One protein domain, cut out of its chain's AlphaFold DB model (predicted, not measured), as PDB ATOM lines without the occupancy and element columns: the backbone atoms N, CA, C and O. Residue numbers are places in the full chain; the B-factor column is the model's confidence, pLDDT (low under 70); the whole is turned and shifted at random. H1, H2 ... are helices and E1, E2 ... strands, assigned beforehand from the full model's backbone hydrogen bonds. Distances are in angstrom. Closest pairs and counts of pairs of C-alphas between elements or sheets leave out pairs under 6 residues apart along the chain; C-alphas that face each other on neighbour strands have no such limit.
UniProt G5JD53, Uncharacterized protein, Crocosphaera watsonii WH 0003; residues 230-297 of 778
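This is residues 230 to 297 of the 778 residues of an uncharacterized protein of Crocosphaera watsonii WH 0003 (UniProt G5JD53). This domain has little regular structure: long loops run round a two-stranded ribbon, E1 with E2, and the short helix H1, while the longer helix H2 leads to E3, which folds back beside its far end. The 68 printed residues hold E1, H1, E2, H2 and E3 in that order; E1 and E2 are antiparallel, and the class is mixed, with 27 residues in named elements. It is compact, radius of gyration of the C-alphas 11.8 A, spanning 31 by 24 by 21 A.

After residues 230 to 243, E1 (244 to 246) begins at C-alpha (70.694, 120.970, 78.793). H1 (247 to 252) measures 8.6 A, E2 (265 to 267) 6.5 A, H2 (280 to 290) 15.8 A. E3 (293 to 296) ends at C-alpha (49.396, 135.415, 83.539).

N 245 and O 266 are 2.9 A apart, within hydrogen-bond range. H1 and H2 touch, closest C-alphas Gly 251 and Leu 280 at 6.5 A, with a shallow tilt of 14 degrees, opposite ways. E3 pairs with no named strand; the closest C-alphas of H2 and E3, Ala 288 and Phe 294, are 5.1 A apart. Every O i to N i+4 pair is within range in H1, 6 of 7 in H2.

The printed part has no cut. H1 to E2 and E2 to H2 are long links. Residues 256 to 264 and 285 to 297 are under pLDDT 70.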
ATOM      1  N   LEU A 230      51.014 121.990  83.777       70.75
ATOM      2  CA  LEU A 230      52.266 122.693  84.094       70.75
ATOM      3  C   LEU A 230      52.764 122.499  85.542       70.75
ATOM      4  O   LEU A 230      53.939 122.758  85.803       70.75
ATOM      5  N   ASP A 231      51.888 122.059  86.452       70.25
ATOM      6  CA  ASP A 231      52.173 121.759  87.864       70.25
ATOM      7  C   ASP A 231      52.525 120.281  88.115       70.25
ATOM      8  O   ASP A 231      52.782 119.889  89.254       70.25
ATOM      9  N   GLN A 232      52.530 119.432  87.081       77.81
ATOM     10  CA  GLN A 232      52.953 118.041  87.237       77.81
ATOM     11  C   GLN A 232      54.479 117.965  87.435       77.81
ATOM     12  O   GLN A 232      55.222 118.580  86.663       77.81
ATOM     13  N   PRO A 233      54.969 117.226  88.450       86.00
ATOM     14  CA  PRO A 233      56.397 117.076  88.692       86.00
ATOM     15  C   PRO A 233      57.047 116.230  87.595       86.00
ATOM     16  O   PRO A 233      56.619 115.112  87.308       86.00
ATOM     17  N   ILE A 234      58.119 116.760  87.015       88.12
ATOM     18  CA  ILE A 234      58.952 116.103  86.009       88.12
ATOM     19  C   ILE A 234      60.231 115.646  86.707       88.12
ATOM     20  O   ILE A 234      61.008 116.487  87.163       88.12
ATOM     21  N   LYS A 235      60.460 114.328  86.782       90.06
ATOM     22  CA  LYS A 235      61.739 113.758  87.241       90.06
ATOM     23  C   LYS A 235      62.881 114.246  86.348       90.06
ATOM     24  O   LYS A 235      62.762 114.197  85.126       90.06
ATOM     25  N   LEU A 236      63.984 114.670  86.962       86.25
ATOM     26  CA  LEU A 236      65.190 115.111  86.251       86.25
ATOM     27  C   LEU A 236      66.159 113.958  85.935       86.25
ATOM     28  O   LEU A 236      66.933 114.057  84.990       86.25
ATOM     29  N   GLU A 237      66.048 112.834  86.648       84.81
ATOM     30  CA  GLU A 237      66.805 111.588  86.430       84.81
ATOM     31  C   GLU A 237      66.923 111.153  84.942       84.81
ATOM     32  O   GLU A 237      68.043 110.903  84.499       84.81
ATOM     33  N   PRO A 238      65.861 111.145  84.097       83.31
ATOM     34  CA  PRO A 238      65.969 110.721  82.691       83.31
ATOM     35  C   PRO A 238      66.765 111.691  81.800       83.31
ATOM     36  O   PRO A 238      66.961 111.437  80.608       83.31
ATOM     37  N   PHE A 239      67.167 112.833  82.355       83.81
ATOM     38  CA  PHE A 239      67.769 113.956  81.656       83.81
ATOM     39  C   PHE A 239      69.219 114.235  82.069       83.81
ATOM     40  O   PHE A 239      69.888 114.972  81.352       83.81
ATOM     41  N   THR A 240      69.733 113.619  83.139       80.62
ATOM     42  CA  THR A 240      71.101 113.823  83.679       80.62
ATOM     43  C   THR A 240      72.220 113.539  82.670       80.62
ATOM     44  O   THR A 240      73.284 114.151  82.719       80.62
ATOM     45  N   ASN A 241      71.961 112.681  81.679       78.94
ATOM     46  CA  ASN A 241      72.858 112.420  80.546       78.94
ATOM     47  C   ASN A 241      72.984 113.599  79.551       78.94
ATOM     48  O   ASN A 241      73.653 113.468  78.525       78.94
ATOM     49  N   LYS A 242      72.311 114.731  79.794       77.75
ATOM     50  CA  LYS A 242      72.324 115.933  78.954       77.75
ATOM     51  C   LYS A 242      72.611 117.153  79.818       77.75
ATOM     52  O   LYS A 242      71.895 117.404  80.771       77.75
ATOM     53  N   GLU A 243      73.570 117.982  79.416       79.38
ATOM     54  CA  GLU A 243      73.873 119.243  80.120       79.38
ATOM     55  C   GLU A 243      72.734 120.271  80.008       79.38
ATOM     56  O   GLU A 243      72.579 121.148  80.855       79.38
ATOM     57  N   THR A 244      71.910 120.166  78.957       82.06
ATOM     58  CA  THR A 244      70.694 120.970  78.793       82.06
ATOM     59  C   THR A 244      69.554 120.170  78.166       82.06
ATOM     60  O   THR A 244      69.766 119.288  77.331       82.06
ATOM     61  N   VAL A 245      68.322 120.526  78.526       85.12
ATOM     62  CA  VAL A 245      67.078 119.960  77.985       85.12
ATOM     63  C   VAL A 245      66.163 121.084  77.535       85.12
ATOM     64  O   VAL A 245      66.101 122.131  78.174       85.12
ATOM     65  N   THR A 246      65.458 120.915  76.418       78.25
ATOM     66  CA  THR A 246      64.546 121.969  75.954       78.25
ATOM     67  C   THR A 246      63.251 121.971  76.763       78.25
ATOM     68  O   THR A 246      62.766 120.923  77.190       78.25
ATOM     69  N   LEU A 247      62.631 123.139  76.934       72.44
ATOM     70  CA  LEU A 247      61.341 123.243  77.622       72.44
ATOM     71  C   LEU A 247      60.260 122.375  76.938       72.44
ATOM     72  O   LEU A 247      59.421 121.783  77.609       72.44
ATOM     73  N   SER A 248      60.346 122.209  75.612       72.38
ATOM     74  CA  SER A 248      59.532 121.265  74.832       72.38
ATOM     75  C   SER A 248      59.734 119.792  75.241       72.38
ATOM     76  O   SER A 248      58.762 119.041  75.347       72.38
ATOM     77  N   GLN A 249      60.974 119.368  75.516       79.25
ATOM     78  CA  GLN A 249      61.288 118.015  75.997       79.25
ATOM     79  C   GLN A 249      60.760 117.785  77.419       79.25
ATOM     80  O   GLN A 249      60.164 116.740  77.679       79.25
ATOM     81  N   LEU A 250      60.905 118.775  78.310       80.62
ATOM     82  CA  LEU A 250      60.291 118.747  79.643       80.62
ATOM     83  C   LEU A 250      58.760 118.670  79.554       80.62
ATOM     84  O   LEU A 250      58.144 117.880  80.262       80.62
ATOM     85  N   GLY A 251      58.136 119.426  78.647       75.88
ATOM     86  CA  GLY A 251      56.682 119.399  78.480       75.88
ATOM     87  C   GLY A 251      56.160 118.092  77.901       75.88
ATOM     88  O   GLY A 251      55.157 117.561  78.379       75.88
ATOM     89  N   SER A 252      56.892 117.502  76.958       77.75
ATOM     90  CA  SER A 252      56.555 116.197  76.383       77.75
ATOM     91  C   SER A 252      56.499 115.091  77.448       77.75
ATOM     92  O   SER A 252      55.646 114.211  77.359       77.75
ATOM     93  N   ALA A 253      57.334 115.166  78.495       80.50
ATOM     94  CA  ALA A 253      57.353 114.194  79.595       80.50
ATOM     95  C   ALA A 253      56.055 114.158  80.433       80.50
ATOM     96  O   ALA A 253      55.788 113.160  81.096       80.50
ATOM     97  N   ILE A 254      55.242 115.219  80.378       76.75
ATOM     98  CA  ILE A 254      53.938 115.342  81.058       76.75
ATOM     99  C   ILE A 254      52.779 115.578  80.070       76.75
ATOM    100  O   ILE A 254      51.705 116.044  80.449       76.75
ATOM    101  N   GLY A 255      52.981 115.256  78.785       72.12
ATOM    102  CA  GLY A 255      51.947 115.353  77.749       72.12
ATOM    103  C   GLY A 255      51.568 116.782  77.333       72.12
ATOM    104  O   GLY A 255      50.501 116.986  76.757       72.12
ATOM    105  N   VAL A 256      52.418 117.775  77.613       67.38
ATOM    106  CA  VAL A 256      52.196 119.188  77.277       67.38
ATOM    107  C   VAL A 256      53.021 119.578  76.051       67.38
ATOM    108  O   VAL A 256      54.247 119.655  76.111       67.38
ATOM    109  N   SER A 257      52.347 119.888  74.942       63.16
ATOM    110  CA  SER A 257      52.996 120.494  73.774       63.16
ATOM    111  C   SER A 257      53.196 121.997  73.992       63.16
ATOM    112  O   SER A 257      52.261 122.698  74.379       63.16
ATOM    113  N   ILE A 258      54.409 122.497  73.738       58.47
ATOM    114  CA  ILE A 258      54.769 123.913  73.898       58.47
ATOM    115  C   ILE A 258      55.384 124.430  72.591       58.47
ATOM    116  O   ILE A 258      56.549 124.155  72.284       58.47
ATOM    117  N   LEU A 259      54.602 125.202  71.837       47.75
ATOM    118  CA  LEU A 259      55.007 125.817  70.567       47.75
ATOM    119  C   LEU A 259      56.180 126.800  70.760       47.75
ATOM    120  O   LEU A 259      56.310 127.423  71.812       47.75
ATOM    121  N   GLY A 260      57.075 126.900  69.768       46.59
ATOM    122  CA  GLY A 260      58.243 127.806  69.764       46.59
ATOM    123  C   GLY A 260      59.360 127.506  70.782       46.59
ATOM    124  O   GLY A 260      60.457 128.054  70.690       46.59
ATOM    125  N   SER A 261      59.130 126.611  71.745       53.62
ATOM    126  CA  SER A 261      59.989 126.440  72.929       53.62
ATOM    127  C   SER A 261      61.247 125.576  72.740       53.62
ATOM    128  O   SER A 261      62.010 125.384  73.687       53.62
ATOM    129  N   SER A 262      61.513 125.076  71.530       50.97
ATOM    130  CA  SER A 262      62.722 124.295  71.210       50.97
ATOM    131  C   SER A 262      64.023 125.086  71.399       50.97
ATOM    132  O   SER A 262      65.066 124.490  71.661       50.97
ATOM    133  N   ARG A 263      63.958 126.424  71.333       48.91
ATOM    134  CA  ARG A 263      65.084 127.338  71.599       48.91
ATOM    135  C   ARG A 263      65.365 127.540  73.101       48.91
ATOM    136  O   ARG A 263      66.440 128.006  73.464       48.91
ATOM    137  N   ILE A 264      64.429 127.180  73.986       58.94
ATOM    138  CA  ILE A 264      64.518 127.425  75.434       58.94
ATOM    139  C   ILE A 264      65.186 126.226  76.117       58.94
ATOM    140  O   ILE A 264      64.531 125.224  76.398       58.94
ATOM    141  N   LYS A 265      66.491 126.332  76.388       71.12
ATOM    142  CA  LYS A 265      67.288 125.319  77.103       71.12
ATOM    143  C   LYS A 265      67.246 125.536  78.621       71.12
ATOM    144  O   LYS A 265      67.508 126.643  79.092       71.12
ATOM    145  N   VAL A 266      66.929 124.488  79.374       76.12
ATOM    146  CA  VAL A 266      67.021 124.375  80.840       76.12
ATOM    147  C   VAL A 266      68.311 123.612  81.170       76.12
ATOM    148  O   VAL A 266      68.504 122.539  80.591       76.12
ATOM    149  N   PRO A 267      69.209 124.141  82.022       80.25
ATOM    150  CA  PRO A 267      70.394 123.413  82.463       80.25
ATOM    151  C   PRO A 267      69.998 122.254  83.380       80.25
ATOM    152  O   PRO A 267      69.087 122.388  84.194       80.25
ATOM    153  N   ILE A 268      70.684 121.124  83.235       82.56
ATOM    154  CA  ILE A 268      70.526 119.951  84.093       82.56
ATOM    155  C   ILE A 268      71.911 119.638  84.661       82.56
ATOM    156  O   ILE A 268      72.829 119.290  83.915       82.56
ATOM    157  N   ASP A 269      72.069 119.801  85.973       81.12
ATOM    158  CA  ASP A 269      73.294 119.426  86.674       81.12
ATOM    159  C   ASP A 269      73.550 117.913  86.552       81.12
ATOM    160  O   ASP A 269      72.627 117.101  86.448       81.12
ATOM    161  N   LYS A 270      74.825 117.515  86.574       77.12
ATOM    162  CA  LYS A 270      75.217 116.098  86.462       77.12
ATOM    163  C   LYS A 270      75.025 115.329  87.776       77.12
ATOM    164  O   LYS A 270      74.778 114.130  87.740       77.12
ATOM    165  N   ASP A 271      75.057 116.035  88.908       79.31
ATOM    166  CA  ASP A 271      75.012 115.477  90.268       79.31
ATOM    167  C   ASP A 271      73.629 115.655  90.931       79.31
ATOM    168  O   ASP A 271      73.505 116.066  92.087       79.31
ATOM    169  N   ILE A 272      72.557 115.383  90.182       81.62
ATOM    170  CA  ILE A 272      71.173 115.491  90.664       81.62
ATOM    171  C   ILE A 272      70.716 114.166  91.298       81.62
ATOM    172  O   ILE A 272      70.919 113.097  90.736       81.62
ATOM    173  N   SER A 273      70.034 114.242  92.445       82.62
ATOM    174  CA  SER A 273      69.383 113.092  93.097       82.62
ATOM    175  C   SER A 273      68.230 112.506  92.263       82.62
ATOM    176  O   SER A 273      67.438 113.257  91.696       82.62
ATOM    177  N   ASP A 274      68.065 111.178  92.277       79.25
ATOM    178  CA  ASP A 274      66.994 110.432  91.580       79.25
ATOM    179  C   ASP A 274      65.560 110.935  91.879       79.25
ATOM    180  O   ASP A 274      64.646 110.798  91.054       79.25
ATOM    181  N   ASP A 275      65.353 111.537  93.055       82.50
ATOM    182  CA  ASP A 275      64.073 112.102  93.506       82.50
ATOM    183  C   ASP A 275      63.872 113.576  93.111       82.50
ATOM    184  O   ASP A 275      62.821 114.162  93.385       82.50
ATOM    185  N   ALA A 276      64.847 114.210  92.458       84.50
ATOM    186  CA  ALA A 276      64.737 115.608  92.072       84.50
ATOM    187  C   ALA A 276      63.731 115.811  90.934       84.50
ATOM    188  O   ALA A 276      63.794 115.186  89.867       84.50
ATOM    189  N   THR A 277      62.833 116.770  91.144       87.19
ATOM    190  CA  THR A 277      61.804 117.149  90.177       87.19
ATOM    191  C   THR A 277      61.810 118.647  89.908       87.19
ATOM    192  O   THR A 277      61.901 119.442  90.848       87.19
ATOM    193  N   THR A 278      61.605 119.041  88.650       85.88
ATOM    194  CA  THR A 278      61.148 120.400  88.308       85.88
ATOM    195  C   THR A 278      59.681 120.380  87.865       85.88
ATOM    196  O   THR A 278      59.068 119.318  87.757       85.88
ATOM    197  N   THR A 279      59.101 121.549  87.605       82.88
ATOM    198  CA  THR A 279      57.804 121.688  86.931       82.88
ATOM    199  C   THR A 279      57.953 122.664  85.770       82.88
ATOM    200  O   THR A 279      58.740 123.609  85.847       82.88
ATOM    201  N   LEU A 280      57.181 122.483  84.692       73.50
ATOM    202  CA  LEU A 280      57.168 123.447  83.582       73.50
ATOM    203  C   LEU A 280      56.862 124.866  84.064       73.50
ATOM    204  O   LEU A 280      57.458 125.827  83.581       73.50
ATOM    205  N   ARG A 281      55.934 124.981  85.022       72.38
ATOM    206  CA  ARG A 281      55.594 126.245  85.664       72.38
ATOM    207  C   ARG A 281      56.837 126.915  86.254       72.38
ATOM    208  O   ARG A 281      57.087 128.073  85.943       72.38
ATOM    209  N   ARG A 282      57.624 126.193  87.063       74.69
ATOM    210  CA  ARG A 282      58.825 126.724  87.726       74.69
ATOM    211  C   ARG A 282      59.841 127.259  86.715       74.69
ATOM    212  O   ARG A 282      60.367 128.351  86.910       74.69
ATOM    213  N   GLU A 283      60.072 126.532  85.624       77.12
ATOM    214  CA  GLU A 283      61.006 126.943  84.564       77.12
ATOM    215  C   GLU A 283      60.531 128.182  83.783       77.12
ATOM    216  O   GLU A 283      61.352 128.995  83.353       77.12
ATOM    217  N   LEU A 284      59.216 128.349  83.610       70.69
ATOM    218  CA  LEU A 284      58.611 129.528  82.984       70.69
ATOM    219  C   LEU A 284      58.622 130.747  83.921       70.69
ATOM    220  O   LEU A 284      59.016 131.841  83.514       70.69
ATOM    221  N   GLU A 285      58.215 130.563  85.176       66.38
ATOM    222  CA  GLU A 285      58.112 131.631  86.177       66.38
ATOM    223  C   GLU A 285      59.490 132.152  86.604       66.38
ATOM    224  O   GLU A 285      59.667 133.365  86.686       66.38
ATOM    225  N   SER A 286      60.491 131.278  86.764       65.50
ATOM    226  CA  SER A 286      61.877 131.673  87.069       65.50
ATOM    227  C   SER A 286      62.468 132.604  85.999       65.50
ATOM    228  O   SER A 286      63.093 133.617  86.314       65.50
ATOM    229  N   ARG A 287      62.196 132.321  84.716       65.31
ATOM    230  CA  ARG A 287      62.637 133.164  83.589       65.31
ATOM    231  C   ARG A 287      61.870 134.474  83.510       65.31
ATOM    232  O   ARG A 287      62.476 135.513  83.270       65.31
ATOM    233  N   ALA A 288      60.554 134.440  83.723       60.47
ATOM    234  CA  ALA A 288      59.750 135.655  83.795       60.47
ATOM    235  C   ALA A 288      60.275 136.581  84.905       60.47
ATOM    236  O   ALA A 288      60.517 137.760  84.650       60.47
ATOM    237  N   ALA A 289      60.557 136.029  86.089       56.72
ATOM    238  CA  ALA A 289      61.122 136.763  87.213       56.72
ATOM    239  C   ALA A 289      62.494 137.382  86.887       56.72
ATOM    240  O   ALA A 289      62.699 138.559  87.191       56.72
ATOM    241  N   SER A 290      63.400 136.659  86.208       56.88
ATOM    242  CA  SER A 290      64.732 137.186  85.852       56.88
ATOM    243  C   SER A 290      64.705 138.387  84.896       56.88
ATOM    244  O   SER A 290      65.650 139.168  84.886       56.88
ATOM    245  N   ILE A 291      63.626 138.561  84.123       54.62
ATOM    246  CA  ILE A 291      63.412 139.722  83.235       54.62
ATOM    247  C   ILE A 291      62.389 140.726  83.797       54.62
ATOM    248  O   ILE A 291      61.911 141.601  83.081       54.62
ATOM    249  N   GLY A 292      62.025 140.615  85.080       52.59
ATOM    250  CA  GLY A 292      61.102 141.539  85.747       52.59
ATOM    251  C   GLY A 292      59.616 141.355  85.402       52.59
ATOM    252  O   GLY A 292      58.793 142.168  85.842       52.59
ATOM    253  N   CYS A 293      59.265 140.286  84.690       59.50
ATOM    254  CA  CYS A 293      57.917 139.903  84.266       59.50
ATOM    255  C   CYS A 293      57.266 138.868  85.205       59.50
ATOM    256  O   CYS A 293      57.890 138.330  86.116       59.50
ATOM    257  N   PHE A 294      56.000 138.542  84.943       59.31
ATOM    258  CA  PHE A 294      55.298 137.378  85.490       59.31
ATOM    259  C   PHE A 294      54.470 136.689  84.394       59.31
ATOM    260  O   PHE A 294      54.197 137.283  83.350       59.31
ATOM    261  N   VAL A 295      54.058 135.439  84.625       61.94
ATOM    262  CA  VAL A 295      53.167 134.705  83.710       61.94
ATOM    263  C   VAL A 295      51.718 134.807  84.198       61.94
ATOM    264  O   VAL A 295      51.399 134.452  85.334       61.94
ATOM    265  N   ASP A 296      50.839 135.314  83.338       59.66
ATOM    266  CA  ASP A 296      49.396 135.415  83.539       59.66
ATOM    267  C   ASP A 296      48.695 134.181  82.956       59.66
ATOM    268  O   ASP A 296      48.643 133.987  81.739       59.66
ATOM    269  N   TYR A 297      48.139 133.353  83.844       60.19
ATOM    270  CA  TYR A 297      47.421 132.116  83.519       60.19
ATOM    271  C   TYR A 297      45.892 132.295  83.500       60.19
ATOM    272  O   TYR A 297      45.154 131.311  83.497       60.19
TER     273      TYR A 297